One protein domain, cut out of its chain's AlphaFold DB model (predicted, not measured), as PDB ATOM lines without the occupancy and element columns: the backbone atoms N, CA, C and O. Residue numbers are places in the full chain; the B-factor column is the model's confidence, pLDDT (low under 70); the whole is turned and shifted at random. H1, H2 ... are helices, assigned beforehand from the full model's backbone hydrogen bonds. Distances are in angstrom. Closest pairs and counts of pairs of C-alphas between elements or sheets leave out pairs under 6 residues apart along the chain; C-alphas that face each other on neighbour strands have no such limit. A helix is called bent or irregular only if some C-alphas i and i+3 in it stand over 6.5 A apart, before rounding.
ATOM      1  N   PHE A   2      38.820  44.978  31.563       82.75
ATOM      2  CA  PHE A   2      38.441  44.092  32.694       82.75
ATOM      3  C   PHE A   2      37.902  44.827  33.949       82.75
ATOM      4  O   PHE A   2      36.760  44.616  34.337       82.75
ATOM      5  N   GLU A   3      38.659  45.792  34.489       79.31
ATOM      6  CA  GLU A   3      38.283  46.639  35.646       79.31
ATOM      7  C   GLU A   3      37.047  47.541  35.411       79.31
ATOM      8  O   GLU A   3      36.357  47.909  36.353       79.31
ATOM      9  N   PHE A   4      36.748  47.893  34.157       86.62
ATOM     10  CA  PHE A   4      35.569  48.682  33.756       86.62
ATOM     11  C   PHE A   4      34.329  47.800  33.542       86.62
ATOM     12  O   PHE A   4      33.218  48.229  33.831       86.62
ATOM     13  N   TRP A   5      34.523  46.569  33.060       90.88
ATOM     14  CA  TRP A   5      33.462  45.580  32.848       90.88
ATOM     15  C   TRP A   5      33.168  44.728  34.095       90.88
ATOM     16  O   TRP A   5      32.255  43.912  34.063       90.88
ATOM     17  N   GLY A   6      33.926  44.906  35.183       87.12
ATOM     18  CA  GLY A   6      33.761  44.147  36.427       87.12
ATOM     19  C   GLY A   6      34.194  42.680  36.339       87.12
ATOM     20  O   GLY A   6      33.800  41.897  37.192       87.12
ATOM     21  N   MET A   7      34.981  42.313  35.323       86.81
ATOM     22  CA  MET A   7      35.446  40.942  35.099       86.81
ATOM     23  C   MET A   7      36.641  40.607  35.996       86.81
ATOM     24  O   MET A   7      37.641  41.336  36.009       86.81
ATOM     25  N   PHE A   8      36.563  39.474  36.681       84.88
ATOM     26  CA  PHE A   8      37.607  38.904  37.522       84.88
ATOM     27  C   PHE A   8      38.427  37.856  36.759       84.88
ATOM     28  O   PHE A   8      38.040  37.377  35.698       84.88
ATOM     29  N   GLU A   9      39.568  37.450  37.320       85.62
ATOM     30  CA  GLU A   9      40.417  36.393  36.738       85.62
ATOM     31  C   GLU A   9      39.684  35.042  36.640       85.62
ATOM     32  O   GLU A   9      39.968  34.237  35.761       85.62
ATOM     33  N   GLN A  10      38.700  34.827  37.515       86.69
ATOM     34  CA  GLN A  10      37.853  33.630  37.570       86.69
ATOM     35  C   GLN A  10      36.880  33.530  36.381       86.69
ATOM     36  O   GLN A  10      36.427  32.434  36.069       86.69
ATOM     37  N   ASP A  11      36.612  34.643  35.687       87.56
ATOM     38  CA  ASP A  11      35.707  34.711  34.530       87.56
ATOM     39  C   ASP A  11      36.434  34.426  33.195       87.56
ATOM     40  O   ASP A  11      35.882  34.633  32.111       87.56
ATOM     41  N   ILE A  12      37.710  34.017  33.246       89.06
ATOM     42  CA  ILE A  12      38.581  33.877  32.074       89.06
ATOM     43  C   ILE A  12      38.710  32.404  31.676       89.06
ATOM     44  O   ILE A  12      39.478  31.644  32.261       89.06
ATOM     45  N   GLU A  13      37.994  32.037  30.612       90.12
ATOM     46  CA  GLU A  13      38.042  30.712  29.979       90.12
ATOM     47  C   GLU A  13      39.486  30.213  29.717       90.12
ATOM     48  O   GLU A  13      40.340  31.005  29.291       90.12
ATOM     49  N   PRO A  14      39.784  28.902  29.867       89.94
ATOM     50  CA  PRO A  14      41.142  28.361  29.736       89.94
ATOM     51  C   PRO A  14      41.831  28.649  28.394       89.94
ATOM     52  O   PRO A  14      43.054  28.760  28.339       89.94
ATOM     53  N   CYS A  15      41.066  28.820  27.312       90.38
ATOM     54  CA  CYS A  15      41.594  29.201  25.997       90.38
ATOM     55  C   CYS A  15      42.165  30.634  25.959       90.38
ATOM     56  O   CYS A  15      43.077  30.917  25.183       90.38
ATOM     57  N   CYS A  16      41.670  31.521  26.824       88.00
ATOM     58  CA  CYS A  16      42.174  32.878  27.018       88.00
ATOM     59  C   CYS A  16      43.225  32.952  28.136       88.00
ATOM     60  O   CYS A  16      44.080  33.841  28.092       88.00
ATOM     61  N   TRP A  17      43.195  32.025  29.102       87.88
ATOM     62  CA  TRP A  17      44.027  32.047  30.310       87.88
ATOM     63  C   TRP A  17      45.520  32.255  30.031       87.88
ATOM     64  O   TRP A  17      46.110  33.171  30.589       87.88
ATOM     65  N   THR A  18      46.128  31.502  29.107       86.44
ATOM     66  CA  THR A  18      47.567  31.636  28.785       86.44
ATOM     67  C   THR A  18      47.930  33.009  28.206       86.44
ATOM     68  O   THR A  18      49.017  33.525  28.455       86.44
ATOM     69  N   SER A  19      47.023  33.626  27.439       85.25
ATOM     70  CA  SER A  19      47.233  34.985  26.913       85.25
ATOM     71  C   SER A  19      47.005  36.044  27.991       85.25
ATOM     72  O   SER A  19      47.694  37.064  28.011       85.25
ATOM     73  N   TYR A  20      46.058  35.801  28.904       86.94
ATOM     74  CA  TYR A  20      45.822  36.658  30.057       86.94
ATOM     75  C   TYR A  20      46.997  36.626  31.035       86.94
ATOM     76  O   TYR A  20      47.508  37.689  31.372       86.94
ATOM     77  N   SER A  21      47.471  35.445  31.444       85.19
ATOM     78  CA  SER A  21      48.549  35.305  32.427       85.19
ATOM     79  C   SER A  21      49.847  35.935  31.928       85.19
ATOM     80  O   SER A  21      50.446  36.725  32.648       85.19
ATOM     81  N   GLN A  22      50.222  35.725  30.661       78.19
ATOM     82  CA  GLN A  22      51.372  36.406  30.053       78.19
ATOM     83  C   GLN A  22      51.202  37.935  30.027       78.19
ATOM     84  O   GLN A  22      52.155  38.674  30.283       78.19
ATOM     85  N   ALA A  23      49.996  38.438  29.742       80.69
ATOM     86  CA  ALA A  23      49.712  39.872  29.769       80.69
ATOM     87  C   ALA A  23      49.684  40.450  31.198       80.69
ATOM     88  O   ALA A  23      50.096  41.596  31.391       80.69
ATOM     89  N   ALA A  24      49.239  39.674  32.188       82.88
ATOM     90  CA  ALA A  24      49.209  40.029  33.603       82.88
ATOM     91  C   ALA A  24      50.623  40.031  34.204       82.88
ATOM     92  O   ALA A  24      51.048  41.054  34.728       82.88
ATOM     93  N   GLU A  25      51.408  38.969  34.016       78.44
ATOM     94  CA  GLU A  25      52.822  38.901  34.410       78.44
ATOM     95  C   GLU A  25      53.645  40.027  33.764       78.44
ATOM     96  O   GLU A  25      54.446  40.682  34.434       78.44
ATOM     97  N   CYS A  26      53.412  40.324  32.481       73.44
ATOM     98  CA  CYS A  26      54.009  41.477  31.806       73.44
ATOM     99  C   CYS A  26      53.575  42.802  32.460       73.44
ATOM    100  O   CYS A  26      54.412  43.627  32.817       73.44
ATOM    101  N   LYS A  27      52.275  43.011  32.691       80.00
ATOM    102  CA  LYS A  27      51.742  44.213  33.356       80.00
ATOM    103  C   LYS A  27      52.302  44.393  34.773       80.00
ATOM    104  O   LYS A  27      52.627  45.521  35.143       80.00
ATOM    105  N   ASP A  28      52.460  43.318  35.537       78.38
ATOM    106  CA  ASP A  28      52.874  43.361  36.939       78.38
ATOM    107  C   ASP A  28      54.394  43.466  37.095       78.38
ATOM    108  O   ASP A  28      54.869  44.233  37.934       78.38
ATOM    109  N   THR A  29      55.182  42.821  36.228       71.50
ATOM    110  CA  THR A  29      56.627  43.101  36.125       71.50
ATOM    111  C   THR A  29      56.878  44.546  35.688       71.50
ATOM    112  O   THR A  29      57.720  45.227  36.279       71.50
ATOM    113  N   LEU A  30      56.095  45.077  34.742       71.81
ATOM    114  CA  LEU A  30      56.132  46.494  34.371       71.81
ATOM    115  C   LEU A  30      55.700  47.417  35.521       71.81
ATOM    116  O   LEU A  30      56.333  48.455  35.719       71.81
ATOM    117  N   ALA A  31      54.704  47.043  36.328       71.38
ATOM    118  CA  ALA A  31      54.285  47.798  37.510       71.38
ATOM    119  C   ALA A  31      55.331  47.757  38.643       71.38
ATOM    120  O   ALA A  31      55.568  48.773  39.305       71.38
ATOM    121  N   ALA A  32      56.016  46.627  38.841       68.00
ATOM    122  CA  ALA A  32      57.138  46.487  39.770       68.00
ATOM    123  C   ALA A  32      58.347  47.335  39.330       68.00
ATOM    124  O   ALA A  32      58.963  48.024  40.152       68.00
ATOM    125  N   ILE A  33      58.646  47.372  38.024       65.19
ATOM    126  CA  ILE A  33      59.637  48.291  37.452       65.19
ATOM    127  C   ILE A  33      59.199  49.737  37.668       65.19
ATOM    128  O   ILE A  33      59.961  50.506  38.238       65.19
ATOM    129  N   ASP A  34      57.994  50.127  37.253       66.81
ATOM    130  CA  ASP A  34      57.506  51.508  37.332       66.81
ATOM    131  C   ASP A  34      57.476  52.039  38.770       66.81
ATOM    132  O   ASP A  34      57.900  53.172  39.028       66.81
ATOM    133  N   SER A  35      57.015  51.221  39.720       62.50
ATOM    134  CA  SER A  35      56.976  51.588  41.136       62.50
ATOM    135  C   SER A  35      58.383  51.770  41.719       62.50
ATOM    136  O   SER A  35      58.627  52.735  42.452       62.50
ATOM    137  N   THR A  36      59.345  50.939  41.314       59.03
ATOM    138  CA  THR A  36      60.763  51.077  41.691       59.03
ATOM    139  C   THR A  36      61.448  52.256  40.977       59.03
ATOM    140  O   THR A  36      62.244  52.981  41.572       59.03
ATOM    141  N   PHE A  37      61.129  52.483  39.702       56.09
ATOM    142  CA  PHE A  37      61.793  53.433  38.805       56.09
ATOM    143  C   PHE A  37      61.337  54.884  39.024       56.09
ATOM    144  O   PHE A  37      62.175  55.793  38.968       56.09
ATOM    145  N   LEU A  38      60.037  55.093  39.286       53.72
ATOM    146  CA  LEU A  38      59.397  56.406  39.446       53.72
ATOM    147  C   LEU A  38      59.075  56.749  40.908       53.72
ATOM    148  O   LEU A  38      59.337  57.871  41.343       53.72
ATOM    149  N   THR A  39      58.507  55.814  41.678       49.94
ATOM    150  CA  THR A  39      58.072  56.079  43.066       49.94
ATOM    151  C   THR A  39      59.066  55.653  44.145       49.94
ATOM    152  O   THR A  39      58.941  56.155  45.261       49.94
ATOM    153  N   GLY A  40      60.096  54.862  43.808       45.34
ATOM    154  CA  GLY A  40      61.133  54.313  44.707       45.34
ATOM    155  C   GLY A  40      61.999  55.322  45.482       45.34
ATOM    156  O   GLY A  40      62.884  54.930  46.229       45.34
ATOM    157  N   ASN A  41      61.719  56.615  45.333       44.59
ATOM    158  CA  ASN A  41      61.987  57.629  46.354       44.59
ATOM    159  C   ASN A  41      60.813  58.620  46.437       44.59
ATOM    160  O   ASN A  41      60.402  59.008  47.526       44.59
ATOM    161  N   CYS A  42      60.239  59.026  45.297       43.81
ATOM    162  CA  CYS A  42      59.312  60.160  45.231       43.81
ATOM    163  C   CYS A  42      58.014  59.997  46.053       43.81
ATOM    164  O   CYS A  42      57.534  60.992  46.590       43.81
ATOM    165  N   ALA A  43      57.461  58.783  46.197       42.41
ATOM    166  CA  ALA A  43      56.220  58.569  46.957       42.41
ATOM    167  C   ALA A  43      56.448  58.646  48.475       42.41
ATOM    168  O   ALA A  43      55.858  59.494  49.139       42.41
ATOM    169  N   VAL A  44      57.381  57.843  49.000       47.62
ATOM    170  CA  VAL A  44      57.775  57.864  50.423       47.62
ATOM    171  C   VAL A  44      58.230  59.268  50.829       47.62
ATOM    172  O   VAL A  44      57.796  59.797  51.851       47.62
ATOM    173  N   MET A  45      59.015  59.928  49.970       48.66
ATOM    174  CA  MET A  45      59.355  61.339  50.130       48.66
ATOM    175  C   MET A  45      58.116  62.230  50.209       48.66
ATOM    176  O   MET A  45      58.031  63.046  51.120       48.66
ATOM    177  N   ALA A  46      57.165  62.120  49.278       51.38
ATOM    178  CA  ALA A  46      55.990  62.989  49.249       51.38
ATOM    179  C   ALA A  46      55.163  62.929  50.542       51.38
ATOM    180  O   ALA A  46      54.576  63.948  50.901       51.38
TER     181      ALA A  46
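Overview. This is residues 2 to 46 of the 1121 residues of the protein "Ion_trans domain-containing protein" of Macrostomum lignano (UniProt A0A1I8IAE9). One long helix, H2, makes the longest axis, with a kink near residue 39 that turns its last residues aside; before it, a short link leads from H1, a single short helical piece set off to one side of H2's first part, and residues 3 to 8, of which 3 to 5 belong to H1, stand free. The 45 printed residues hold two named helices, H1 then H2, and no named strand; the class is all helix. The whole is extended, a rod of 43 by 20 by 12 A, with a radius of gyration of the C-alphas of 14.5 A.

Arrangement. H2, residues 14 to 46, has a kink of 60 degrees near residue 39. It is irregular: C-alphas 38 and 41 are 7.5 A apart. H1, residues 2 to 5, is apart from H2, with no C-alpha of the one within 8 A of the other. In H2, 23 of 29 O i to N i+4 pairs are within hydrogen-bond range; H1 is too short for such a pair.

Along the chain. H2 measures 42.4 A, from C-alpha 14 at (41.142, 28.361, 29.736) to C-alpha 46 at (55.990, 62.989, 49.249). H1 begins at C-alpha 2 (38.441, 44.092, 32.694).

Size, cuts and confidence. The C-alphas farthest apart, of Cys 15 and Met 45, are 43.9 A apart. The printed part has no cut, and the link is short. Residues 32 to 46 have pLDDT under 70.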